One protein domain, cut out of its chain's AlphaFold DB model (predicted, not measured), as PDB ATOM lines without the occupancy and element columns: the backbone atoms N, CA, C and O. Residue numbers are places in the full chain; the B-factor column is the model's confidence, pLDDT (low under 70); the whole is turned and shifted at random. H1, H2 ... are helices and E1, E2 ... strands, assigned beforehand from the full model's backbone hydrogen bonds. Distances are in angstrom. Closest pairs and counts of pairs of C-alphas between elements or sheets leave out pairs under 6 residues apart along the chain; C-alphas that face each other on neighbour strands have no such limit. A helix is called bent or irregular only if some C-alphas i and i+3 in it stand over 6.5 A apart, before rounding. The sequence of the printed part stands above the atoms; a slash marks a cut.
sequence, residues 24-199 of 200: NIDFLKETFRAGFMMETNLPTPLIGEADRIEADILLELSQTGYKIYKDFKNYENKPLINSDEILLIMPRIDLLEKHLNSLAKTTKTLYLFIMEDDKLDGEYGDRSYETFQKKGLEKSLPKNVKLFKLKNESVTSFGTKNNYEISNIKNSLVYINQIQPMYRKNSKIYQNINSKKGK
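AT A GLANCE: This is residues 24 to 199 of the 200 residues of an uncharacterized protein of Campylobacter portucalensis (UniProt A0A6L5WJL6). A four-stranded parallel sheet, order E1, E4, E5, E6, makes the core, with helices H2 and H3 covering one face and H6 the other. H1 packs on H2, the small hairpin of E2 and E3 sticks out to one side, apart from the four strands of the sheet, and H7 points away from the sheet, which it only grazes with residues 188 to 190. The printed part has 176 residues, with seven named helices and six named strands in the order H1 E1 H2 E2 E3 E4 H3 E5 H4 H5 E6 H6 H7; the class is mixed, helices and strands. It is compact, with a radius of gyration of the C-alphas of 16.8 A, and spans 53 by 49 by 33 A.

HOW THE PARTS SIT: In the sheet, E1 (residues 47 to 50) and E6 (145 to 150) are edge strands, E4 (83 to 89) and E5 (107 to 115) inner ones. N 87 and O 48 are 2.8 A apart, N 88 and O 111 2.8 A, and N 112 and O 146 2.8 A, each within hydrogen-bond range. H2 (52 to 64) and H3 (93 to 105) are on the same face, each at a height over the sheet of 10.1 A; H6 (173 to 186) is on the opposite face at 9.5 A, giving three layers, helices on both faces of a sheet. E4, H3, E5 form a strand-helix-strand unit, two parallel neighbour strands with a helix between, with a right-handed crossover; so do E5, H4 (129 to 134), H5 (137 to 140) and E6. H2 and H3 touch at a steep tilt of 57 degrees, the closest C-alphas being Ser 62 and Leu 103, 4.8 A. H1 (24 to 39), with residues 28 to 33 alone, touches H2, the closest C-alphas being Phe 32 and Glu 54, 6.5 A. H4 only grazes the sheet with residues 129 to 132, and H5 is not on it. E2 (66 to 69) and E3 (75 to 78) are an antiparallel hairpin, N 66 and O 78 being 2.8 A apart. H7 (188 to 197) only just touches H6, only at the corner, with 3 pairs of C-alphas within 8 A, the closest Arg 184 and Tyr 190, 6.1 A. Every O i to N i+4 pair is within hydrogen-bond range in H1, H4 and H7, but 8 of 9 in H2, 7 of 9 in H3 and 8 of 10 in H6; H5 is too short for such a pair.

IN THESE COORDINATES: H1 begins at C-alpha 24 (0.465, 52.223, -44.178) and is 23.1 A long; E5 measures 22.0 A, H6 19.4 A, H2 18.7 A and H3 18.6 A. H7 ends at C-alpha 197 (33.124, 28.414, -44.001). H3 is irregular, C-alphas 98 and 101 being 7.8 A apart, and H6 only just, C-alphas 177 and 180 being 6.8 A apart.

THE WHOLE: The C-alphas of Asn 74 and Phe 158, the two farthest apart, are 54.2 A apart. The printed part has no cut; the links E5 to H4 and E6 to H6 are long. Mean pLDDT of the printed part is 77.1, with 57 residues under 70, among them 24 to 48 and 154 to 168.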
ATOM      1  N   ASN A  24      -0.968  52.495 -44.391       62.16
ATOM      2  CA  ASN A  24       0.465  52.223 -44.178       62.16
ATOM      3  C   ASN A  24       0.851  50.781 -44.601       62.16
ATOM      4  O   ASN A  24       1.974  50.522 -45.022       62.16
ATOM      5  N   ILE A  25      -0.106  49.845 -44.560       59.06
ATOM      6  CA  ILE A  25       0.076  48.447 -44.975       59.06
ATOM      7  C   ILE A  25       0.252  48.338 -46.491       59.06
ATOM      8  O   ILE A  25       1.142  47.620 -46.942       59.06
ATOM      9  N   ASP A  26      -0.546  49.060 -47.281       64.06
ATOM     10  CA  ASP A  26      -0.439  49.022 -48.746       64.06
ATOM     11  C   ASP A  26       0.925  49.548 -49.215       64.06
ATOM     12  O   ASP A  26       1.555  48.974 -50.103       64.06
ATOM     13  N   PHE A  27       1.440  50.589 -48.554       64.56
ATOM     14  CA  PHE A  27       2.775  51.122 -48.823       64.56
ATOM     15  C   PHE A  27       3.896  50.122 -48.489       64.56
ATOM     16  O   PHE A  27       4.827  49.943 -49.281       64.56
ATOM     17  N   LEU A  28       3.805  49.436 -47.342       64.38
ATOM     18  CA  LEU A  28       4.745  48.372 -46.973       64.38
ATOM     19  C   LEU A  28       4.692  47.219 -47.980       64.38
ATOM     20  O   LEU A  28       5.743  46.727 -48.402       64.38
ATOM     21  N   LYS A  29       3.483  46.847 -48.428       65.75
ATOM     22  CA  LYS A  29       3.303  45.807 -49.439       65.75
ATOM     23  C   LYS A  29       4.015  46.146 -50.740       65.75
ATOM     24  O   LYS A  29       4.777  45.338 -51.269       65.75
ATOM     25  N   GLU A  30       3.821  47.357 -51.238       67.44
ATOM     26  CA  GLU A  30       4.460  47.793 -52.475       67.44
ATOM     27  C   GLU A  30       5.982  47.950 -52.346       67.44
ATOM     28  O   GLU A  30       6.723  47.606 -53.270       67.44
ATOM     29  N   THR A  31       6.471  48.395 -51.187       67.88
ATOM     30  CA  THR A  31       7.913  48.520 -50.925       67.88
ATOM     31  C   THR A  31       8.602  47.155 -50.947       67.88
ATOM     32  O   THR A  31       9.637  46.999 -51.602       67.88
ATOM     33  N   PHE A  32       8.014  46.140 -50.303       67.19
ATOM     34  CA  PHE A  32       8.555  44.782 -50.345       67.19
ATOM     35  C   PHE A  32       8.498  44.181 -51.754       67.19
ATOM     36  O   PHE A  32       9.487  43.607 -52.210       67.19
ATOM     37  N   ARG A  33       7.386  44.369 -52.488       68.19
ATOM     38  CA  ARG A  33       7.287  43.946 -53.899       68.19
ATOM     39  C   ARG A  33       8.455  44.500 -54.715       68.19
ATOM     40  O   ARG A  33       9.094  43.750 -55.451       68.19
ATOM     41  N   ALA A  34       8.768  45.786 -54.554       65.19
ATOM     42  CA  ALA A  34       9.885  46.428 -55.240       65.19
ATOM     43  C   ALA A  34      11.250  45.836 -54.850       65.19
ATOM     44  O   ALA A  34      12.048  45.528 -55.738       65.19
ATOM     45  N   GLY A  35      11.503  45.633 -53.553       63.81
ATOM     46  CA  GLY A  35      12.747  45.033 -53.056       63.81
ATOM     47  C   GLY A  35      12.970  43.612 -53.580       63.81
ATOM     48  O   GLY A  35      14.011  43.324 -54.173       63.81
ATOM     49  N   PHE A  36      11.953  42.754 -53.468       64.19
ATOM     50  CA  PHE A  36      12.008  41.367 -53.934       64.19
ATOM     51  C   PHE A  36      12.329  41.268 -55.436       64.19
ATOM     52  O   PHE A  36      13.187  40.488 -55.855       64.19
ATOM     53  N   MET A  37      11.699  42.110 -56.264       63.97
ATOM     54  CA  MET A  37      11.978  42.159 -57.705       63.97
ATOM     55  C   MET A  37      13.445  42.495 -58.018       63.97
ATOM     56  O   MET A  37      13.987  41.983 -58.996       63.97
ATOM     57  N   MET A  38      14.103  43.330 -57.208       62.00
ATOM     58  CA  MET A  38      15.512  43.680 -57.409       62.00
ATOM     59  C   MET A  38      16.457  42.528 -57.049       62.00
ATOM     60  O   MET A  38      17.409  42.273 -57.789       62.00
ATOM     61  N   GLU A  39      16.188  41.819 -55.953       57.25
ATOM     62  CA  GLU A  39      17.028  40.714 -55.468       57.25
ATOM     63  C   GLU A  39      16.993  39.492 -56.393       57.25
ATOM     64  O   GLU A  39      18.008  38.826 -56.595       57.25
ATOM     65  N   THR A  40      15.851  39.238 -57.033       54.34
ATOM     66  CA  THR A  40      15.674  38.094 -57.944       54.34
ATOM     67  C   THR A  40      16.495  38.164 -59.244       54.34
ATOM     68  O   THR A  40      16.585  37.174 -59.966       54.34
ATOM     69  N   ASN A  41      17.145  39.298 -59.535       53.16
ATOM     70  CA  ASN A  41      18.099  39.423 -60.645       53.16
ATOM     71  C   ASN A  41      19.503  38.869 -60.312       53.16
ATOM     72  O   ASN A  41      20.411  38.968 -61.141       53.16
ATOM     73  N   LEU A  42      19.712  38.301 -59.117       48.09
ATOM     74  CA  LEU A  42      20.978  37.695 -58.700       48.09
ATOM     75  C   LEU A  42      20.961  36.164 -58.896       48.09
ATOM     76  O   LEU A  42      19.978  35.515 -58.552       48.09
ATOM     77  N   PRO A  43      22.051  35.542 -59.392       44.78
ATOM     78  CA  PRO A  43      22.119  34.110 -59.721       44.78
ATOM     79  C   PRO A  43      22.309  33.204 -58.489       44.78
ATOM     80  O   PRO A  43      22.897  32.125 -58.577       44.78
ATOM     81  N   THR A  44      21.873  33.647 -57.313       49.09
ATOM     82  CA  THR A  44      21.948  32.873 -56.072       49.09
ATOM     83  C   THR A  44      20.675  32.062 -55.867       49.09
ATOM     84  O   THR A  44      19.601  32.530 -56.243       49.09
ATOM     85  N   PRO A  45      20.755  30.871 -55.246       51.50
ATOM     86  CA  PRO A  45      19.553  30.175 -54.812       51.50
ATOM     87  C   PRO A  45      18.767  31.117 -53.898       51.50
ATOM     88  O   PRO A  45      19.269  31.511 -52.843       51.50
ATOM     89  N   LEU A  46      17.586  31.549 -54.347       56.69
ATOM     90  CA  LEU A  46      16.784  32.516 -53.608       56.69
ATOM     91  C   LEU A  46      16.323  31.837 -52.316       56.69
ATOM     92  O   LEU A  46      15.531  30.892 -52.354       56.69
ATOM     93  N   ILE A  47      16.890  32.292 -51.197       57.66
ATOM     94  CA  ILE A  47      16.371  32.039 -49.859       57.66
ATOM     95  C   ILE A  47      15.478  33.229 -49.544       57.66
ATOM     96  O   ILE A  47      15.967  34.274 -49.118       57.66
ATOM     97  N   GLY A  48      14.184  33.088 -49.811       63.81
ATOM     98  CA  GLY A  48      13.214  34.097 -49.405       63.81
ATOM     99  C   GLY A  48      12.930  33.928 -47.920       63.81
ATOM    100  O   GLY A  48      12.395  32.899 -47.517       63.81
ATOM    101  N   GLU A  49      13.293  34.897 -47.094       71.06
ATOM    102  CA  GLU A  49      12.732  35.008 -45.751       71.06
ATOM    103  C   GLU A  49      11.659  36.077 -45.815       71.06
ATOM    104  O   GLU A  49      11.964  37.209 -46.173       71.06
ATOM    105  N   ALA A  50      10.423  35.683 -45.536       66.81
ATOM    106  CA  ALA A  50       9.287  36.571 -45.611       66.81
ATOM    107  C   ALA A  50       8.575  36.567 -44.267       66.81
ATOM    108  O   ALA A  50       8.016  35.546 -43.844       66.81
ATOM    109  N   ASP A  51       8.657  37.704 -43.582       76.44
ATOM    110  CA  ASP A  51       7.869  37.951 -42.383       76.44
ATOM    111  C   ASP A  51       6.398  38.228 -42.725       76.44
ATOM    112  O   ASP A  51       6.010  38.180 -43.879       76.44
ATOM    113  N   ARG A  52       5.546  38.474 -41.733       78.50
ATOM    114  CA  ARG A  52       4.075  38.531 -41.866       78.50
ATOM    115  C   ARG A  52       3.567  39.216 -43.146       78.50
ATOM    116  O   ARG A  52       2.800  38.611 -43.891       78.50
ATOM    117  N   ILE A  53       3.997  40.455 -43.407       77.94
ATOM    118  CA  ILE A  53       3.510  41.227 -44.566       77.94
ATOM    119  C   ILE A  53       4.109  40.669 -45.856       77.94
ATOM    120  O   ILE A  53       3.425  40.488 -46.861       77.94
ATOM    121  N   GLU A  54       5.401  40.381 -45.813       80.81
ATOM    122  CA  GLU A  54       6.176  39.836 -46.919       80.81
ATOM    123  C   GLU A  54       5.639  38.464 -47.353       80.81
ATOM    124  O   GLU A  54       5.554  38.159 -48.540       80.81
ATOM    125  N   ALA A  55       5.213  37.654 -46.387       86.88
ATOM    126  CA  ALA A  55       4.675  36.319 -46.553       86.88
ATOM    127  C   ALA A  55       3.322  36.368 -47.259       86.88
ATOM    128  O   ALA A  55       3.101  35.632 -48.222       86.88
ATOM    129  N   ASP A  56       2.451  37.284 -46.833       87.00
ATOM    130  CA  ASP A  56       1.173  37.554 -47.487       87.00
ATOM    131  C   ASP A  56       1.378  37.992 -48.946       87.00
ATOM    132  O   ASP A  56       0.709  37.497 -49.854       87.00
ATOM    133  N   ILE A  57       2.354  38.866 -49.198       84.38
ATOM    134  CA  ILE A  57       2.682  39.322 -50.553       84.38
ATOM    135  C   ILE A  57       3.223  38.181 -51.404       84.38
ATOM    136  O   ILE A  57       2.798  38.035 -52.546       84.38
ATOM    137  N   LEU A  58       4.154  37.372 -50.892       86.25
ATOM    138  CA  LEU A  58       4.685  36.231 -51.639       86.25
ATOM    139  C   LEU A  58       3.580  35.238 -51.998       86.25
ATOM    140  O   LEU A  58       3.563  34.721 -53.115       86.25
ATOM    141  N   LEU A  59       2.638  35.003 -51.081       90.69
ATOM    142  CA  LEU A  59       1.450  34.198 -51.344       90.69
ATOM    143  C   LEU A  59       0.632  34.795 -52.495       90.69
ATOM    144  O   LEU A  59       0.406  34.105 -53.488       90.69
ATOM    145  N   GLU A  60       0.254  36.070 -52.428       89.19
ATOM    146  CA  GLU A  60      -0.497  36.746 -53.498       89.19
ATOM    147  C   GLU A  60       0.250  36.696 -54.852       89.19
ATOM    148  O   GLU A  60      -0.296  36.249 -55.868       89.19
ATOM    149  N   LEU A  61       1.532  37.082 -54.859       85.19
ATOM    150  CA  LEU A  61       2.378  37.132 -56.055       85.19
ATOM    151  C   LEU A  61       2.598  35.759 -56.690       85.19
ATOM    152  O   LEU A  61       2.763  35.677 -57.907       85.19
ATOM    153  N   SER A  62       2.588  34.680 -55.903       86.19
ATOM    154  CA  SER A  62       2.741  33.321 -56.436       86.19
ATOM    155  C   SER A  62       1.655  32.948 -57.446       86.19
ATOM    156  O   SER A  62       1.871  32.089 -58.301       86.19
ATOM    157  N   GLN A  63       0.494  33.601 -57.366       86.88
ATOM    158  CA  GLN A  63      -0.612  33.397 -58.287       86.88
ATOM    159  C   GLN A  63      -0.714  34.510 -59.332       86.88
ATOM    160  O   GLN A  63      -1.017  34.222 -60.490       86.88
ATOM    161  N   THR A  64      -0.485  35.770 -58.953       83.69
ATOM    162  CA  THR A  64      -0.695  36.910 -59.864       83.69
ATOM    163  C   THR A  64       0.524  37.259 -60.714       83.69
ATOM    164  O   THR A  64       0.380  37.906 -61.755       83.69
ATOM    165  N   GLY A  65       1.721  36.852 -60.283       77.25
ATOM    166  CA  GLY A  65       2.975  37.402 -60.788       77.25
ATOM    167  C   GLY A  65       3.175  38.862 -60.370       77.25
ATOM    168  O   GLY A  65       2.427  39.396 -59.545       77.25
ATOM    169  N   TYR A  66       4.190  39.504 -60.944       71.94
ATOM    170  CA  TYR A  66       4.559  40.896 -60.696       71.94
ATOM    171  C   TYR A  66       4.788  41.669 -61.999       71.94
ATOM    172  O   TYR A  66       5.229  41.126 -63.013       71.94
ATOM    173  N   LYS A  67       4.515  42.977 -61.969       74.62
ATOM    174  CA  LYS A  67       4.639  43.856 -63.137       74.62
ATOM    175  C   LYS A  67       6.024  44.492 -63.200       74.62
ATOM    176  O   LYS A  67       6.419  45.207 -62.286       74.62
ATOM    177  N   ILE A  68       6.719  44.311 -64.319       68.88
ATOM    178  CA  ILE A  68       7.923  45.068 -64.670       68.88
ATOM    179  C   ILE A  68       7.537  46.149 -65.674       68.88
ATOM    180  O   ILE A  68       7.212  45.858 -66.825       68.88
ATOM    181  N   TYR A  69       7.590  47.404 -65.243       66.75
ATOM    182  CA  TYR A  69       7.305  48.552 -66.097       66.75
ATOM    183  C   TYR A  69       8.498  48.852 -67.013       66.75
ATOM    184  O   TYR A  69       9.625  49.006 -66.547       66.75
ATOM    185  N   LYS A  70       8.241  48.929 -68.323       68.81
ATOM    186  CA  LYS A  70       9.211  49.367 -69.343       68.81
ATOM    187  C   LYS A  70       9.164  50.886 -69.521       68.81
ATOM    188  O   LYS A  70      10.186  51.503 -69.802       68.81
ATOM    189  N   ASP A  71       7.989  51.476 -69.308       70.56
ATOM    190  CA  ASP A  71       7.750  52.916 -69.212       70.56
ATOM    191  C   ASP A  71       6.484  53.194 -68.365       70.56
ATOM    192  O   ASP A  71       5.936  52.291 -67.732       70.56
ATOM    193  N   PHE A  72       6.010  54.445 -68.333       60.56
ATOM    194  CA  PHE A  72       4.851  54.867 -67.531       60.56
ATOM    195  C   PHE A  72       3.509  54.217 -67.915       60.56
ATOM    196  O   PHE A  72       2.546  54.349 -67.161       60.56
ATOM    197  N   LYS A  73       3.403  53.568 -69.079       71.69
ATOM    198  CA  LYS A  73       2.158  52.966 -69.589       71.69
ATOM    199  C   LYS A  73       2.311  51.489 -69.946       71.69
ATOM    200  O   LYS A  73       1.329  50.754 -69.898       71.69
ATOM    201  N   ASN A  74       3.521  51.052 -70.270       71.56
ATOM    202  CA  ASN A  74       3.810  49.700 -70.716       71.56
ATOM    203  C   ASN A  74       4.481  48.897 -69.601       71.56
ATOM    204  O   ASN A  74       5.529  49.280 -69.075       71.56
ATOM    205  N   TYR A  75       3.901  47.741 -69.282       77.75
ATOM    206  CA  TYR A  75       4.470  46.778 -68.348       77.75
ATOM    207  C   TYR A  75       4.408  45.362 -68.912       77.75
ATOM    208  O   TYR A  75       3.578  45.036 -69.758       77.75
ATOM    209  N   GLU A  76       5.294  44.514 -68.413       79.31
ATOM    210  CA  GLU A  76       5.297  43.076 -68.641       79.31
ATOM    211  C   GLU A  76       4.952  42.381 -67.327       79.31
ATOM    212  O   GLU A  76       5.524  42.719 -66.291       79.31
ATOM    213  N   ASN A  77       4.016  41.432 -67.346       78.31
ATOM    214  CA  ASN A  77       3.746  40.611 -66.171       78.31
ATOM    215  C   ASN A  77       4.705  39.419 -66.163       78.31
ATOM    216  O   ASN A  77       4.762  38.676 -67.145       78.31
ATOM    217  N   LYS A  78       5.439  39.229 -65.069       77.50
ATOM    218  CA  LYS A  78       6.358  38.106 -64.887       77.50
ATOM    219  C   LYS A  78       5.887  37.194 -63.757       77.50
ATOM    220  O   LYS A  78       5.413  37.691 -62.736       77.50
ATOM    221  N   PRO A  79       6.003  35.865 -63.916       79.81
ATOM    222  CA  PRO A  79       5.724  34.940 -62.828       79.81
ATOM    223  C   PRO A  79       6.771  35.084 -61.722       79.81
ATOM    224  O   PRO A  79       7.894  35.527 -61.974       79.81
ATOM    225  N   LEU A  80       6.414  34.658 -60.509       77.62
ATOM    226  CA  LEU A  80       7.366  34.551 -59.409       77.62
ATOM    227  C   LEU A  80       8.531  33.632 -59.813       77.62
ATOM    228  O   LEU A  80       8.319  32.560 -60.382       77.62
ATOM    229  N   ILE A  81       9.760  34.058 -59.531       75.94
ATOM    230  CA  ILE A  81      10.951  33.266 -59.836       75.94
ATOM    231  C   ILE A  81      11.025  32.066 -58.889       75.94
ATOM    232  O   ILE A  81      10.757  32.173 -57.690       75.94
ATOM    233  N   ASN A  82      11.406  30.915 -59.444       82.38
ATOM    234  CA  ASN A  82      11.550  29.692 -58.670       82.38
ATOM    235  C   ASN A  82      12.619  29.858 -57.585       82.38
ATOM    236  O   ASN A  82      13.757  30.225 -57.869       82.38
ATOM    237  N   SER A  83      12.245  29.536 -56.353       82.75
ATOM    238  CA  SER A  83      13.103  29.610 -55.171       82.75
ATOM    239  C   SER A  83      13.539  28.217 -54.725       82.75
ATOM    240  O   SER A  83      12.804  27.237 -54.875       82.75
ATOM    241  N   ASP A  84      14.726  28.102 -54.140       85.12
ATOM    242  CA  ASP A  84      15.152  26.819 -53.580       85.12
ATOM    243  C   ASP A  84      14.542  26.612 -52.192       85.12
ATOM    244  O   ASP A  84      13.965  25.557 -51.918       85.12
ATOM    245  N   GLU A  85      14.613  27.627 -51.332       87.19
ATOM    246  CA  GLU A  85      14.031  27.584 -49.995       87.19
ATOM    247  C   GLU A  85      13.294  28.890 -49.678       87.19
ATOM    248  O   GLU A  85      13.810  29.972 -49.937       87.19
ATOM    249  N   ILE A  86      12.095  28.799 -49.101       88.69
ATOM    250  CA  ILE A  86      11.377  29.963 -48.560       88.69
ATOM    251  C   ILE A  86      11.008  29.695 -47.105       88.69
ATOM    252  O   ILE A  86      10.487  28.625 -46.786       88.69
ATOM    253  N   LEU A  87      11.261  30.665 -46.228       90.06
ATOM    254  CA  LEU A  87      10.693  30.726 -44.887       90.06
ATOM    255  C   LEU A  87       9.461  31.619 -44.959       90.06
ATOM    256  O   LEU A  87       9.578  32.821 -45.191       90.06
ATOM    257  N   LEU A  88       8.296  31.017 -44.760       91.94
ATOM    258  CA  LEU A  88       7.021  31.712 -44.733       91.94
ATOM    259  C   LEU A  88       6.587  31.849 -43.274       91.94
ATOM    260  O   LEU A  88       6.149  30.873 -42.657       91.94
ATOM    261  N   ILE A  89       6.786  33.037 -42.701       89.81
ATOM    262  CA  ILE A  89       6.645  33.262 -41.264       89.81
ATOM    263  C   ILE A  89       5.316  33.947 -40.972       89.81
ATOM    264  O   ILE A  89       5.114  35.108 -41.314       89.81
ATOM    265  N   MET A  90       4.443  33.230 -40.266       88.69
ATOM    266  CA  MET A  90       3.172  33.732 -39.738       88.69
ATOM    267  C   MET A  90       2.320  34.469 -40.793       88.69
ATOM    268  O   MET A  90       1.924  35.609 -40.550       88.69
ATOM    269  N   PRO A  91       2.050  33.875 -41.970       90.69
ATOM    270  CA  PRO A  91       1.130  34.461 -42.944       90.69
ATOM    271  C   PRO A  91      -0.323  34.383 -42.460       90.69
ATOM    272  O   PRO A  91      -0.672  33.558 -41.608       90.69
ATOM    273  N   ARG A  92      -1.205  35.174 -43.072       90.81
ATOM    274  CA  ARG A  92      -2.651  35.038 -42.861       90.81
ATOM    275  C   ARG A  92      -3.182  33.694 -43.337       90.81
ATOM    276  O   ARG A  92      -2.859  33.215 -44.428       90.81
ATOM    277  N   ILE A  93      -4.075  33.109 -42.541       93.00
ATOM    278  CA  ILE A  93      -4.634  31.786 -42.828       93.00
ATOM    279  C   ILE A  93      -5.537  31.808 -44.071       93.00
ATOM    280  O   ILE A  93      -5.552  30.842 -44.834       93.00
ATOM    281  N   ASP A  94      -6.264  32.899 -44.319       91.88
ATOM    282  CA  ASP A  94      -7.107  33.027 -45.514       91.88
ATOM    283  C   ASP A  94      -6.287  33.135 -46.810       91.88
ATOM    284  O   ASP A  94      -6.712  32.627 -47.849       91.88
ATOM    285  N   LEU A  95      -5.103  33.752 -46.760       93.00
ATOM    286  CA  LEU A  95      -4.173  33.786 -47.891       93.00
ATOM    287  C   LEU A  95      -3.462  32.447 -48.086       93.00
ATOM    288  O   LEU A  95      -3.319  32.003 -49.227       93.00
ATOM    289  N   LEU A  96      -3.076  31.764 -47.002       94.94
ATOM    290  CA  LEU A  96      -2.539  30.402 -47.076       94.94
ATOM    291  C   LEU A  96      -3.502  29.459 -47.797       94.94
ATOM    292  O   LEU A  96      -3.102  28.765 -48.728       94.94
ATOM    293  N   GLU A  97      -4.771  29.460 -47.388       94.69
ATOM    294  CA  GLU A  97      -5.818  28.627 -47.984       94.69
ATOM    295  C   GLU A  97      -5.940  28.849 -49.499       94.69
ATOM    296  O   GLU A  97      -6.089  27.891 -50.257       94.69
ATOM    297  N   LYS A  98      -5.830  30.103 -49.948       94.38
ATOM    298  CA  LYS A  98      -5.975  30.469 -51.362       94.38
ATOM    299  C   LYS A  98      -4.722  30.191 -52.191       94.38
ATOM    300  O   LYS A  98      -4.840  29.772 -53.340       94.38
ATOM    301  N   HIS A  99      -3.536  30.443 -51.640       95.06
ATOM    302  CA  HIS A  99      -2.334  30.640 -52.454       95.06
ATOM    303  C   HIS A  99      -1.174  29.680 -52.156       95.06
ATOM    304  O   HIS A  99      -0.253  29.588 -52.969       95.06
ATOM    305  N   LEU A 100      -1.208  28.910 -51.061       95.38
ATOM    306  CA  LEU A 100      -0.085  28.043 -50.671       95.38
ATOM    307  C   LEU A 100       0.314  27.046 -51.773       95.38
ATOM    308  O   LEU A 100       1.499  26.819 -52.006       95.38
ATOM    309  N   ASN A 101      -0.665  26.483 -52.486       95.00
ATOM    310  CA  ASN A 101      -0.411  25.555 -53.592       95.00
ATOM    311  C   ASN A 101       0.343  26.208 -54.759       95.00
ATOM    312  O   ASN A 101       1.147  25.545 -55.414       95.00
ATOM    313  N   SER A 102       0.072  27.483 -55.039       93.38
ATOM    314  CA  SER A 102       0.751  28.236 -56.095       93.38
ATOM    315  C   SER A 102       2.192  28.527 -55.688       93.38
ATOM    316  O   SER A 102       3.110  28.178 -56.428       93.38
ATOM    317  N   LEU A 103       2.401  29.028 -54.467       91.94
ATOM    318  CA  LEU A 103       3.737  29.301 -53.930       91.94
ATOM    319  C   LEU A 103       4.595  28.032 -53.834       91.94
ATOM    320  O   LEU A 103       5.771  28.036 -54.194       91.94
ATOM    321  N   ALA A 104       3.999  26.905 -53.439       94.06
ATOM    322  CA  ALA A 104       4.691  25.625 -53.379       94.06
ATOM    323  C   ALA A 104       5.180  25.130 -54.753       94.06
ATOM    324  O   ALA A 104       6.184  24.430 -54.816       94.06
ATOM    325  N   LYS A 105       4.528  25.491 -55.868       92.38
ATOM    326  CA  LYS A 105       5.005  25.120 -57.218       92.38
ATOM    327  C   LYS A 105       6.250  25.899 -57.632       92.38
ATOM    328  O   LYS A 105       7.049  25.395 -58.416       92.38
ATOM    329  N   THR A 106       6.417  27.102 -57.093       87.88
ATOM    330  CA  THR A 106       7.554  27.988 -57.364       87.88
ATOM    331  C   THR A 106       8.679  27.815 -56.344       87.88
ATOM    332  O   THR A 106       9.564  28.661 -56.250       87.88
ATOM    333  N   THR A 107       8.665  26.770 -55.511       89.06
ATOM    334  CA  THR A 107       9.657  26.612 -54.435       89.06
ATOM    335  C   THR A 107      10.048  25.154 -54.224       89.06
ATOM    336  O   THR A 107       9.182  24.292 -54.133       89.06
ATOM    337  N   LYS A 108      11.343  24.833 -54.100       91.31
ATOM    338  CA  LYS A 108      11.756  23.437 -53.844       91.31
ATOM    339  C   LYS A 108      11.436  22.980 -52.423       91.31
ATOM    340  O   LYS A 108      11.004  21.844 -52.258       91.31
ATOM    341  N   THR A 109      11.654  23.815 -51.406       93.06
ATOM    342  CA  THR A 109      11.251  23.547 -50.012       93.06
ATOM    343  C   THR A 109      10.685  24.802 -49.359       93.06
ATOM    344  O   THR A 109      11.338  25.840 -49.341       93.06
ATOM    345  N   LEU A 110       9.494  24.707 -48.780       93.31
ATOM    346  CA  LEU A 110       8.861  25.811 -48.063       93.31
ATOM    347  C   LEU A 110       8.769  25.460 -46.579       93.31
ATOM    348  O   LEU A 110       8.209  24.429 -46.214       93.31
ATOM    349  N   TYR A 111       9.330  26.303 -45.722       94.88
ATOM    350  CA  TYR A 111       9.239  26.189 -44.272       94.88
ATOM    351  C   TYR A 111       8.134  27.129 -43.790       94.88
ATOM    352  O   TYR A 111       8.302  28.345 -43.810       94.88
ATOM    353  N   LEU A 112       6.989  26.565 -43.414       95.88
ATOM    354  CA  LEU A 112       5.809  27.307 -42.985       95.88
ATOM    355  C   LEU A 112       5.782  27.372 -41.462       95.88
ATOM    356  O   LEU A 112       5.675  26.336 -40.811       95.88
ATOM    357  N   PHE A 113       5.847  28.572 -40.901       94.31
ATOM    358  CA  PHE A 113       5.795  28.786 -39.460       94.31
ATOM    359  C   PHE A 113       4.470  29.437 -39.074       94.31
ATOM    360  O   PHE A 113       4.155  30.519 -39.564       94.31
ATOM    361  N   ILE A 114       3.703  28.798 -38.191       93.00
ATOM    362  CA  ILE A 114       2.399  29.295 -37.726       93.00
ATOM    363  C   ILE A 114       2.394  29.305 -36.203       93.00
ATOM    364  O   ILE A 114       2.789  28.318 -35.584       93.00
ATOM    365  N   MET A 115       1.963  30.412 -35.606       89.38
ATOM    366  CA  MET A 115       1.996  30.613 -34.159       89.38
ATOM    367  C   MET A 115       0.640  30.325 -33.511       89.38
ATOM    368  O   MET A 115      -0.407  30.648 -34.070       89.38
ATOM    369  N   GLU A 116       0.670  29.704 -32.336       89.31
ATOM    370  CA  GLU A 116      -0.492  29.589 -31.445       89.31
ATOM    371  C   GLU A 116      -0.977  30.969 -31.001       89.31
ATOM    372  O   GLU A 116      -0.170  31.881 -30.805       89.31
ATOM    373  N   ASP A 117      -2.288  31.116 -30.819       81.88
ATOM    374  CA  ASP A 117      -2.913  32.318 -30.251       81.88
ATOM    375  C   ASP A 117      -2.523  33.629 -30.963       81.88
ATOM    376  O   ASP A 117      -2.575  34.714 -30.384       81.88
ATOM    377  N   ASP A 118      -2.148  33.552 -32.245       79.25
ATOM    378  CA  ASP A 118      -1.821  34.720 -33.066       79.25
ATOM    379  C   ASP A 118      -3.080  35.363 -33.649       79.25
ATOM    380  O   ASP A 118      -3.319  35.377 -34.861       79.25
ATOM    381  N   LYS A 119      -3.917  35.865 -32.745       67.69
ATOM    382  CA  LYS A 119      -5.102  36.653 -33.069       67.69
ATOM    383  C   LYS A 119      -4.787  38.107 -32.764       67.69
ATOM    384  O   LYS A 119      -4.791  38.516 -31.609       67.69
ATOM    385  N   LEU A 120      -4.480  38.886 -33.796       58.31
ATOM    386  CA  LEU A 120      -4.564  40.335 -33.665       58.31
ATOM    387  C   LEU A 120      -6.026  40.736 -33.862       58.31
ATOM    388  O   LEU A 120      -6.613  40.427 -34.898       58.31
ATOM    389  N   ASP A 121      -6.596  41.434 -32.883       46.38
ATOM    390  CA  ASP A 121      -7.850  42.156 -33.080       46.38
ATOM    391  C   ASP A 121      -7.606  43.286 -34.101       46.38
ATOM    392  O   ASP A 121      -6.733  44.131 -33.897       46.38
ATOM    393  N   GLY A 122      -8.338  43.299 -35.224       55.22
ATOM    394  CA  GLY A 122      -8.263  44.365 -36.237       55.22
ATOM    395  C   GLY A 122      -8.221  43.896 -37.700       55.22
ATOM    396  O   GLY A 122      -8.515  42.748 -38.025       55.22
ATOM    397  N   GLU A 123      -7.856  44.813 -38.605       54.56
ATOM    398  CA  GLU A 123      -7.934  44.653 -40.075       54.56
ATOM    399  C   GLU A 123      -6.939  43.639 -40.673       54.56
ATOM    400  O   GLU A 123      -7.071  43.231 -41.831       54.56
ATOM    401  N   TYR A 124      -5.933  43.213 -39.905       62.69
ATOM    402  CA  TYR A 124      -4.810  42.439 -40.443       62.69
ATOM    403  C   TYR A 124      -5.115  40.946 -40.661       62.69
ATOM    404  O   TYR A 124      -4.403  40.288 -41.414       62.69
ATOM    405  N   GLY A 125      -6.215  40.427 -40.105       73.75
ATOM    406  CA  GLY A 125      -6.681  39.056 -40.329       73.75
ATOM    407  C   GLY A 125      -6.045  38.000 -39.415       73.75
ATOM    408  O   GLY A 125      -5.072  38.248 -38.709       73.75
ATOM    409  N   ASP A 126      -6.642  36.806 -39.419       85.75
ATOM    410  CA  ASP A 126      -6.279  35.689 -38.540       85.75
ATOM    411  C   ASP A 126      -5.057  34.920 -39.069       85.75
ATOM    412  O   ASP A 126      -5.006  34.548 -40.245       85.75
ATOM    413  N   ARG A 127      -4.085  34.666 -38.187       87.38
ATOM    414  CA  ARG A 127      -2.814  33.964 -38.453       87.38
ATOM    415  C   ARG A 127      -2.591  32.788 -37.498       87.38
ATOM    416  O   ARG A 127      -1.535  32.159 -37.507       87.38
ATOM    417  N   SER A 128      -3.581  32.516 -36.655       89.19
ATOM    418  CA  SER A 128      -3.478  31.580 -35.549       89.19
ATOM    419  C   SER A 128      -3.441  30.129 -36.028       89.19
ATOM    420  O   SER A 128      -4.121  29.725 -36.983       89.19
ATOM    421  N   TYR A 129      -2.649  29.312 -35.338       93.19
ATOM    422  CA  TYR A 129      -2.570  27.878 -35.596       93.19
ATOM    423  C   TYR A 129      -3.924  27.181 -35.399       93.19
ATOM    424  O   TYR A 129      -4.260  26.232 -36.109       93.19
ATOM    425  N   GLU A 130      -4.741  27.691 -34.488       92.75
ATOM    426  CA  GLU A 130      -6.080  27.196 -34.193       92.75
ATOM    427  C   GLU A 130      -6.982  27.300 -35.432       92.75
ATOM    428  O   GLU A 130      -7.660  26.337 -35.807       92.75
ATOM    429  N   THR A 131      -6.956  28.442 -36.122       92.69
ATOM    430  CA  THR A 131      -7.728  28.636 -37.355       92.69
ATOM    431  C   THR A 131      -7.152  27.833 -38.517       92.69
ATOM    432  O   THR A 131      -7.919  27.265 -39.303       92.69
ATOM    433  N   PHE A 132      -5.825  27.700 -38.596       94.56
ATOM    434  CA  PHE A 132      -5.163  26.813 -39.558       94.56
ATOM    435  C   PHE A 132      -5.646  25.359 -39.425       94.56
ATOM    436  O   PHE A 132      -6.038  24.737 -40.421       94.56
ATOM    437  N   GLN A 133      -5.690  24.827 -38.199       95.19
ATOM    438  CA  GLN A 133      -6.194  23.480 -37.930       95.19
ATOM    439  C   GLN A 133      -7.691  23.351 -38.205       95.19
ATOM    440  O   GLN A 133      -8.111  22.382 -38.839       95.19
ATOM    441  N   LYS A 134      -8.500  24.330 -37.781       94.06
ATOM    442  CA  LYS A 134      -9.956  24.327 -37.998       94.06
ATOM    443  C   LYS A 134     -10.323  24.267 -39.484       94.06
ATOM    444  O   LYS A 134     -11.290  23.601 -39.843       94.06
ATOM    445  N   LYS A 135      -9.542  24.923 -40.347       92.69
ATOM    446  CA  LYS A 135      -9.693  24.866 -41.812       92.69
ATOM    447  C   LYS A 135      -9.160  23.573 -42.442       92.69
ATOM    448  O   LYS A 135      -9.336  23.362 -43.635       92.69
ATOM    449  N   GLY A 136      -8.515  22.699 -41.668       93.88
ATOM    450  CA  GLY A 136      -7.985  21.425 -42.153       93.88
ATOM    451  C   GLY A 136      -6.762  21.558 -43.063       93.88
ATOM    452  O   GLY A 136      -6.417  20.589 -43.739       93.88
ATOM    453  N   LEU A 137      -6.094  22.717 -43.065       94.06
ATOM    454  CA  LEU A 137      -4.996  23.015 -43.992       94.06
ATOM    455  C   LEU A 137      -3.781  22.103 -43.796       94.06
ATOM    456  O   LEU A 137      -3.078  21.807 -44.758       94.06
ATOM    457  N   GLU A 138      -3.573  21.594 -42.579       92.94
ATOM    458  CA  GLU A 138      -2.522  20.618 -42.266       92.94
ATOM    459  C   GLU A 138      -2.624  19.353 -43.131       92.94
ATOM    460  O   GLU A 138      -1.613  18.802 -43.565       92.94
ATOM    461  N   LYS A 139      -3.852  18.919 -43.439       91.44
ATOM    462  CA  LYS A 139      -4.119  17.710 -44.233       91.44
ATOM    463  C   LYS A 139      -3.928  17.935 -45.733       91.44
ATOM    464  O   LYS A 139      -3.778  16.968 -46.474       91.44
ATOM    465  N   SER A 140      -3.953  19.189 -46.178       91.69
ATOM    466  CA  SER A 140      -3.837  19.582 -47.584       91.69
ATOM    467  C   SER A 140      -2.486  20.211 -47.922       91.69
ATOM    468  O   SER A 140      -2.359  20.847 -48.967       91.69
ATOM    469  N   LEU A 141      -1.481  20.078 -47.050       95.69
ATOM    470  CA  LEU A 141      -0.166  20.655 -47.299       95.69
ATOM    471  C   LEU A 141       0.510  20.009 -48.522       95.69
ATOM    472  O   LEU A 141       0.586  18.779 -48.615       95.69
ATOM    473  N   PRO A 142       1.061  20.816 -49.445       96.75
ATOM    474  CA  PRO A 142       1.941  20.313 -50.493       96.75
ATOM    475  C   PRO A 142       3.127  19.526 -49.921       96.75
ATOM    476  O   PRO A 142       3.668  19.865 -48.869       96.75
ATOM    477  N   LYS A 143       3.597  18.502 -50.647       96.50
ATOM    478  CA  LYS A 143       4.657  17.579 -50.181       96.50
ATOM    479  C   LYS A 143       5.989  18.260 -49.841       96.50
ATOM    480  O   LYS A 143       6.791  17.709 -49.095       96.50
ATOM    481  N   ASN A 144       6.249  19.415 -50.439       95.81
ATOM    482  CA  ASN A 144       7.450  20.218 -50.241       95.81
ATOM    483  C   ASN A 144       7.294  21.301 -49.160       95.81
ATOM    484  O   ASN A 144       8.223  22.084 -48.959       95.81
ATOM    485  N   VAL A 145       6.153  21.348 -48.466       96.62
ATOM    486  CA  VAL A 145       5.915  22.253 -47.338       96.62
ATOM    487  C   VAL A 145       6.196  21.521 -46.028       96.62
ATOM    488  O   VAL A 145       5.643  20.458 -45.756       96.62
ATOM    489  N   LYS A 146       7.053  22.108 -45.193       96.19
ATOM    490  CA  LYS A 146       7.331  21.665 -43.826       96.19
ATOM    491  C   LYS A 146       6.702  22.650 -42.853       96.19
ATOM    492  O   LYS A 146       7.136  23.796 -42.777       96.19
ATOM    493  N   LEU A 147       5.689  22.191 -42.130       96.50
ATOM    494  CA  LEU A 147       4.992  22.975 -41.121       96.50
ATOM    495  C   LEU A 147       5.744  22.946 -39.788       96.50
ATOM    496  O   LEU A 147       6.129  21.880 -39.305       96.50
ATOM    497  N   PHE A 148       5.877  24.110 -39.168       96.25
ATOM    498  CA  PHE A 148       6.328  24.280 -37.798       96.25
ATOM    499  C   PHE A 148       5.301  25.085 -37.024       96.25
ATOM    500  O   PHE A 148       4.948  26.209 -37.384       96.25
ATOM    501  N   LYS A 149       4.849  24.491 -35.928       94.81
ATOM    502  CA  LYS A 149       4.022  25.160 -34.942       94.81
ATOM    503  C   LYS A 149       4.922  25.937 -33.981       94.81
ATOM    504  O   LYS A 149       5.852  25.359 -33.416       94.81
ATOM    505  N   LEU A 150       4.647  27.222 -33.812       91.25
ATOM    506  CA  LEU A 150       5.350  28.111 -32.894       91.25
ATOM    507  C   LEU A 150       4.505  28.329 -31.643       91.25
ATOM    508  O   LEU A 150       3.300  28.560 -31.738       91.25
ATOM    509  N   LYS A 151       5.153  28.310 -30.480       88.19
ATOM    510  CA  LYS A 151       4.526  28.748 -29.236       88.19
ATOM    511  C   LYS A 151       4.463  30.259 -29.211       88.19
ATOM    512  O   LYS A 151       5.410  30.933 -29.635       88.19
ATOM    513  N   ASN A 152       3.386  30.776 -28.642       80.62
ATOM    514  CA  ASN A 152       3.275  32.194 -28.380       80.62
ATOM    515  C   ASN A 152       4.269  32.617 -27.279       80.62
ATOM    516  O   ASN A 152       3.973  32.575 -26.091       80.62
ATOM    517  N   GLU A 153       5.464  33.039 -27.686       73.12
ATOM    518  CA  GLU A 153       6.452  33.703 -26.821       73.12
ATOM    519  C   GLU A 153       6.438  35.223 -27.055       73.12
ATOM    520  O   GLU A 153       7.432  35.931 -26.864       73.12
ATOM    521  N   SER A 154       5.300  35.738 -27.536       59.88
ATOM    522  CA  SER A 154       5.151  37.141 -27.903       59.88
ATOM    523  C   SER A 154       4.839  38.068 -26.730       59.88
ATOM    524  O   SER A 154       5.003  39.280 -26.856       59.88
ATOM    525  N   VAL A 155       4.485  37.511 -25.571       53.28
ATOM    526  CA  VAL A 155       4.141  38.263 -24.363       53.28
ATOM    527  C   VAL A 155       4.981  37.731 -23.207       53.28
ATOM    528  O   VAL A 155       4.850  36.574 -22.817       53.28
ATOM    529  N   THR A 156       5.876  38.553 -22.654       50.22
ATOM    530  CA  THR A 156       6.520  38.203 -21.380       50.22
ATOM    531  C   THR A 156       5.505  38.384 -20.250       50.22
ATOM    532  O   THR A 156       4.628  39.248 -20.315       50.22
ATOM    533  N   SER A 157       5.650  37.626 -19.163       44.91
ATOM    534  CA  SER A 157       4.816  37.727 -17.952       44.91
ATOM    535  C   SER A 157       4.835  39.106 -17.267       44.91
ATOM    536  O   SER A 157       4.092  39.324 -16.316       44.91
ATOM    537  N   PHE A 158       5.671  40.039 -17.738       48.72
ATOM    538  CA  PHE A 158       5.837  41.395 -17.208       48.72
ATOM    539  C   PHE A 158       5.268  42.489 -18.130       48.72
ATOM    540  O   PHE A 158       5.529  43.668 -17.908       48.72
ATOM    541  N   GLY A 159       4.519  42.131 -19.181       42.28
ATOM    542  CA  GLY A 159       3.813  43.108 -20.022       42.28
ATOM    543  C   GLY A 159       4.712  43.982 -20.905       42.28
ATOM    544  O   GLY A 159       4.246  44.969 -21.473       42.28
ATOM    545  N   THR A 160       5.995  43.640 -21.062       45.78
ATOM    546  CA  THR A 160       6.851  44.294 -22.058       45.78
ATOM    547  C   THR A 160       6.415  43.826 -23.443       45.78
ATOM    548  O   THR A 160       6.652  42.679 -23.822       45.78
ATOM    549  N   LYS A 161       5.733  44.709 -24.187       46.34
ATOM    550  CA  LYS A 161       5.354  44.478 -25.586       46.34
ATOM    551  C   LYS A 161       6.598  44.094 -26.382       46.34
ATOM    552  O   LYS A 161       7.530  44.877 -26.537       46.34
ATOM    553  N   ASN A 162       6.596  42.877 -26.890       51.66
ATOM    554  CA  ASN A 162       7.536  42.428 -27.896       51.66
ATOM    555  C   ASN A 162       7.011  43.038 -29.221       51.66
ATOM    556  O   ASN A 162       5.816  42.941 -29.498       51.66
ATOM    557  N   ASN A 163       7.833  43.798 -29.956       47.81
ATOM    558  CA  ASN A 163       7.422  44.737 -31.025       47.81
ATOM    559  C   ASN A 163       6.893  44.053 -32.309       47.81
ATOM    560  O   ASN A 163       7.433  44.228 -33.402       47.81
ATOM    561  N   TYR A 164       5.826  43.272 -32.193       53.31
ATOM    562  CA  TYR A 164       5.247  42.485 -33.280       53.31
ATOM    563  C   TYR A 164       4.500  43.307 -34.327       53.31
ATOM    564  O   TYR A 164       4.221  42.794 -35.410       53.31
ATOM    565  N   GLU A 165       4.134  44.546 -34.015       49.62
ATOM    566  CA  GLU A 165       3.180  45.275 -34.847       49.62
ATOM    567  C   GLU A 165       3.836  45.910 -36.083       49.62
ATOM    568  O   GLU A 165       3.187  45.946 -37.121       49.62
ATOM    569  N   ILE A 166       5.104  46.362 -36.029       46.97
ATOM    570  CA  ILE A 166       5.751  47.101 -37.144       46.97
ATOM    571  C   ILE A 166       7.301  47.032 -37.091       46.97
ATOM    572  O   ILE A 166       7.986  48.021 -37.350       46.97
ATOM    573  N   SER A 167       7.914  45.918 -36.673       52.78
ATOM    574  CA  SER A 167       9.388  45.836 -36.622       52.78
ATOM    575  C   SER A 167       9.946  44.487 -37.069       52.78
ATOM    576  O   SER A 167       9.234  43.488 -37.091       52.78
ATOM    577  N   ASN A 168      11.231  44.489 -37.440       66.31
ATOM    578  CA  ASN A 168      11.963  43.352 -37.997       66.31
ATOM    579  C   ASN A 168      11.808  42.089 -37.128       66.31
ATOM    580  O   ASN A 168      12.364  42.019 -36.024       66.31
ATOM    581  N   ILE A 169      11.107  41.075 -37.658       73.31
ATOM    582  CA  ILE A 169      10.814  39.815 -36.956       73.31
ATOM    583  C   ILE A 169      12.075  39.123 -36.432       73.31
ATOM    584  O   ILE A 169      12.013  38.426 -35.417       73.31
ATOM    585  N   LYS A 170      13.232  39.353 -37.066       76.81
ATOM    586  CA  LYS A 170      14.507  38.702 -36.736       76.81
ATOM    587  C   LYS A 170      15.017  39.033 -35.336       76.81
ATOM    588  O   LYS A 170      15.808  38.276 -34.782       76.81
ATOM    589  N   ASN A 171      14.538  40.133 -34.755       74.38
ATOM    590  CA  ASN A 171      14.883  40.551 -33.397       74.38
ATOM    591  C   ASN A 171      13.897  40.031 -32.335       74.38
ATOM    592  O   ASN A 171      14.094  40.282 -31.149       74.38
ATOM    593  N   SER A 172      12.830  39.333 -32.734       74.94
ATOM    594  CA  SER A 172      11.838  38.802 -31.796       74.94
ATOM    595  C   SER A 172      12.339  37.550 -31.071       74.94
ATOM    596  O   SER A 172      13.105  36.753 -31.620       74.94
ATOM    597  N   LEU A 173      11.844  37.330 -29.847       78.44
ATOM    598  CA  LEU A 173      12.129  36.105 -29.086       78.44
ATOM    599  C   LEU A 173      11.664  34.847 -29.828       78.44
ATOM    600  O   LEU A 173      12.414  33.878 -29.895       78.44
ATOM    601  N   VAL A 174      10.483  34.878 -30.456       83.00
ATOM    602  CA  VAL A 174       9.979  33.757 -31.268       83.00
ATOM    603  C   VAL A 174      10.948  33.439 -32.407       83.00
ATOM    604  O   VAL A 174      11.242  32.271 -32.668       83.00
ATOM    605  N   TYR A 175      11.502  34.457 -33.067       85.06
ATOM    606  CA  TYR A 175      12.470  34.216 -34.125       85.06
ATOM    607  C   TYR A 175      13.771  33.612 -33.601       85.06
ATOM    608  O   TYR A 175      14.220  32.582 -34.103       85.06
ATOM    609  N   ILE A 176      14.362  34.235 -32.582       83.31
ATOM    610  CA  ILE A 176      15.661  33.840 -32.027       83.31
ATOM    611  C   ILE A 176      15.590  32.441 -31.402       83.31
ATOM    612  O   ILE A 176      16.481  31.621 -31.626       83.31
ATOM    613  N   ASN A 177      14.524  32.147 -30.660       85.44
ATOM    614  CA  ASN A 177      14.413  30.925 -29.866       85.44
ATOM    615  C   ASN A 177      13.770  29.764 -30.628       85.44
ATOM    616  O   ASN A 177      14.063  28.607 -30.324       85.44
ATOM    617  N   GLN A 178      12.900  30.038 -31.607       90.44
ATOM    618  CA  GLN A 178      12.110  28.996 -32.272       90.44
ATOM    619  C   GLN A 178      12.390  28.921 -33.777       90.44
ATOM    620  O   GLN A 178      12.843  27.880 -34.258       90.44
ATOM    621  N   ILE A 179      12.190  30.008 -34.532       89.19
ATOM    622  CA  ILE A 179      12.290  29.980 -36.006       89.19
ATOM    623  C   ILE A 179      13.729  29.727 -36.459       89.19
ATOM    624  O   ILE A 179      13.985  28.806 -37.238       89.19
ATOM    625  N   GLN A 180      14.685  30.517 -35.966       88.31
ATOM    626  CA  GLN A 180      16.076  30.431 -36.395       88.31
ATOM    627  C   GLN A 180      16.677  29.044 -36.105       88.31
ATOM    628  O   GLN A 180      17.242  28.454 -37.031       88.31
ATOM    629  N   PRO A 181      16.545  28.451 -34.900       89.62
ATOM    630  CA  PRO A 181      17.044  27.101 -34.646       89.62
ATOM    631  C   PRO A 181      16.398  26.037 -35.544       89.62
ATOM    632  O   PRO A 181      17.107  25.182 -36.085       89.62
ATOM    633  N   MET A 182      15.077  26.104 -35.759       91.00
ATOM    634  CA  MET A 182      14.366  25.172 -36.642       91.00
ATOM    635  C   MET A 182      14.851  25.289 -38.087       91.00
ATOM    636  O   MET A 182      15.157  24.271 -38.713       91.00
ATOM    637  N   TYR A 183      14.988  26.509 -38.605       85.38
ATOM    638  CA  TYR A 183      15.491  26.748 -39.952       85.38
ATOM    639  C   TYR A 183      16.926  26.235 -40.120       85.38
ATOM    640  O   TYR A 183      17.186  25.429 -41.012       85.38
ATOM    641  N   ARG A 184      17.848  26.605 -39.219       85.94
ATOM    642  CA  ARG A 184      19.256  26.165 -39.273       85.94
ATOM    643  C   ARG A 184      19.397  24.642 -39.272       85.94
ATOM    644  O   ARG A 184      20.256  24.096 -39.962       85.94
ATOM    645  N   LYS A 185      18.547  23.952 -38.507       87.56
ATOM    646  CA  LYS A 185      18.530  22.486 -38.427       87.56
ATOM    647  C   LYS A 185      17.991  21.823 -39.697       87.56
ATOM    648  O   LYS A 185      18.417  20.719 -40.017       87.56
ATOM    649  N   ASN A 186      17.055  22.453 -40.402       86.94
ATOM    650  CA  ASN A 186      16.327  21.817 -41.503       86.94
ATOM    651  C   ASN A 186      16.779  22.254 -42.903       86.94
ATOM    652  O   ASN A 186      16.568  21.497 -43.854       86.94
ATOM    653  N   SER A 187      17.383  23.437 -43.023       83.81
ATOM    654  CA  SER A 187      17.834  24.019 -44.286       83.81
ATOM    655  C   SER A 187      19.107  23.369 -44.796       83.81
ATOM    656  O   SER A 187      20.169  23.440 -44.171       83.81
ATOM    657  N   LYS A 188      19.013  22.780 -45.991       80.19
ATOM    658  CA  LYS A 188      20.180  22.208 -46.672       80.19
ATOM    659  C   LYS A 188      21.113  23.313 -47.150       80.19
ATOM    660  O   LYS A 188      22.330  23.152 -47.107       80.19
ATOM    661  N   ILE A 189      20.558  24.442 -47.587       77.00
ATOM    662  CA  ILE A 189      21.350  25.573 -48.076       77.00
ATOM    663  C   ILE A 189      22.151  26.193 -46.929       77.00
ATOM    664  O   ILE A 189      23.363  26.369 -47.060       77.00
ATOM    665  N   TYR A 190      21.513  26.441 -45.782       75.12
ATOM    666  CA  TYR A 190      22.182  26.970 -44.595       75.12
ATOM    667  C   TYR A 190      23.314  26.052 -44.120       75.12
ATOM    668  O   TYR A 190      24.413  26.523 -43.808       75.12
ATOM    669  N   GLN A 191      23.074  24.738 -44.094       78.69
ATOM    670  CA  GLN A 191      24.093  23.749 -43.735       78.69
ATOM    671  C   GLN A 191      25.277  23.779 -44.707       78.69
ATOM    672  O   GLN A 191      26.422  23.872 -44.268       78.69
ATOM    673  N   ASN A 192      25.008  23.795 -46.016       74.94
ATOM    674  CA  ASN A 192      26.038  23.792 -47.057       74.94
ATOM    675  C   ASN A 192      26.904  25.062 -47.060       74.94
ATOM    676  O   ASN A 192      28.104  24.993 -47.333       74.94
ATOM    677  N   ILE A 193      26.317  26.229 -46.775       71.44
ATOM    678  CA  ILE A 193      27.062  27.493 -46.675       71.44
ATOM    679  C   ILE A 193      28.011  27.451 -45.471       71.44
ATOM    680  O   ILE A 193      29.186  27.802 -45.594       71.44
ATOM    681  N   ASN A 194      27.537  26.986 -44.313       63.31
ATOM    682  CA  ASN A 194      28.346  26.984 -43.093       63.31
ATOM    683  C   ASN A 194      29.393  25.866 -43.062       63.31
ATOM    684  O   ASN A 194      30.498  26.095 -42.577       63.31
ATOM    685  N   SER A 195      29.126  24.707 -43.671       63.69
ATOM    686  CA  SER A 195      30.138  23.652 -43.830       63.69
ATOM    687  C   SER A 195      31.307  24.074 -44.727       63.69
ATOM    688  O   SER A 195      32.396  23.519 -44.617       63.69
ATOM    689  N   LYS A 196      31.095  25.041 -45.631       59.12
ATOM    690  CA  LYS A 196      32.155  25.608 -46.481       59.12
ATOM    691  C   LYS A 196      32.982  26.679 -45.765       59.12
ATOM    692  O   LYS A 196      34.161  26.809 -46.066       59.12
ATOM    693  N   LYS A 197      32.402  27.407 -44.802       56.47
ATOM    694  CA  LYS A 197      33.124  28.414 -44.001       56.47
ATOM    695  C   LYS A 197      34.100  27.808 -42.987       56.47
ATOM    696  O   LYS A 197      35.085  28.449 -42.666       56.47
ATOM    697  N   GLY A 198      33.862  26.580 -42.522       50.00
ATOM    698  CA  GLY A 198      34.771  25.857 -41.618       50.00
ATOM    699  C   GLY A 198      35.922  25.108 -42.304       50.00
ATOM    700  O   GLY A 198      36.527  24.248 -41.675       50.00
ATOM    701  N   LYS A 199      36.176  25.359 -43.597       43.22
ATOM    702  CA  LYS A 199      37.229  24.707 -44.401       43.22
ATOM    703  C   LYS A 199      38.330  25.677 -44.874       43.22
ATOM    704  O   LYS A 199      38.982  25.390 -45.874       43.22
TER     705      LYS A 199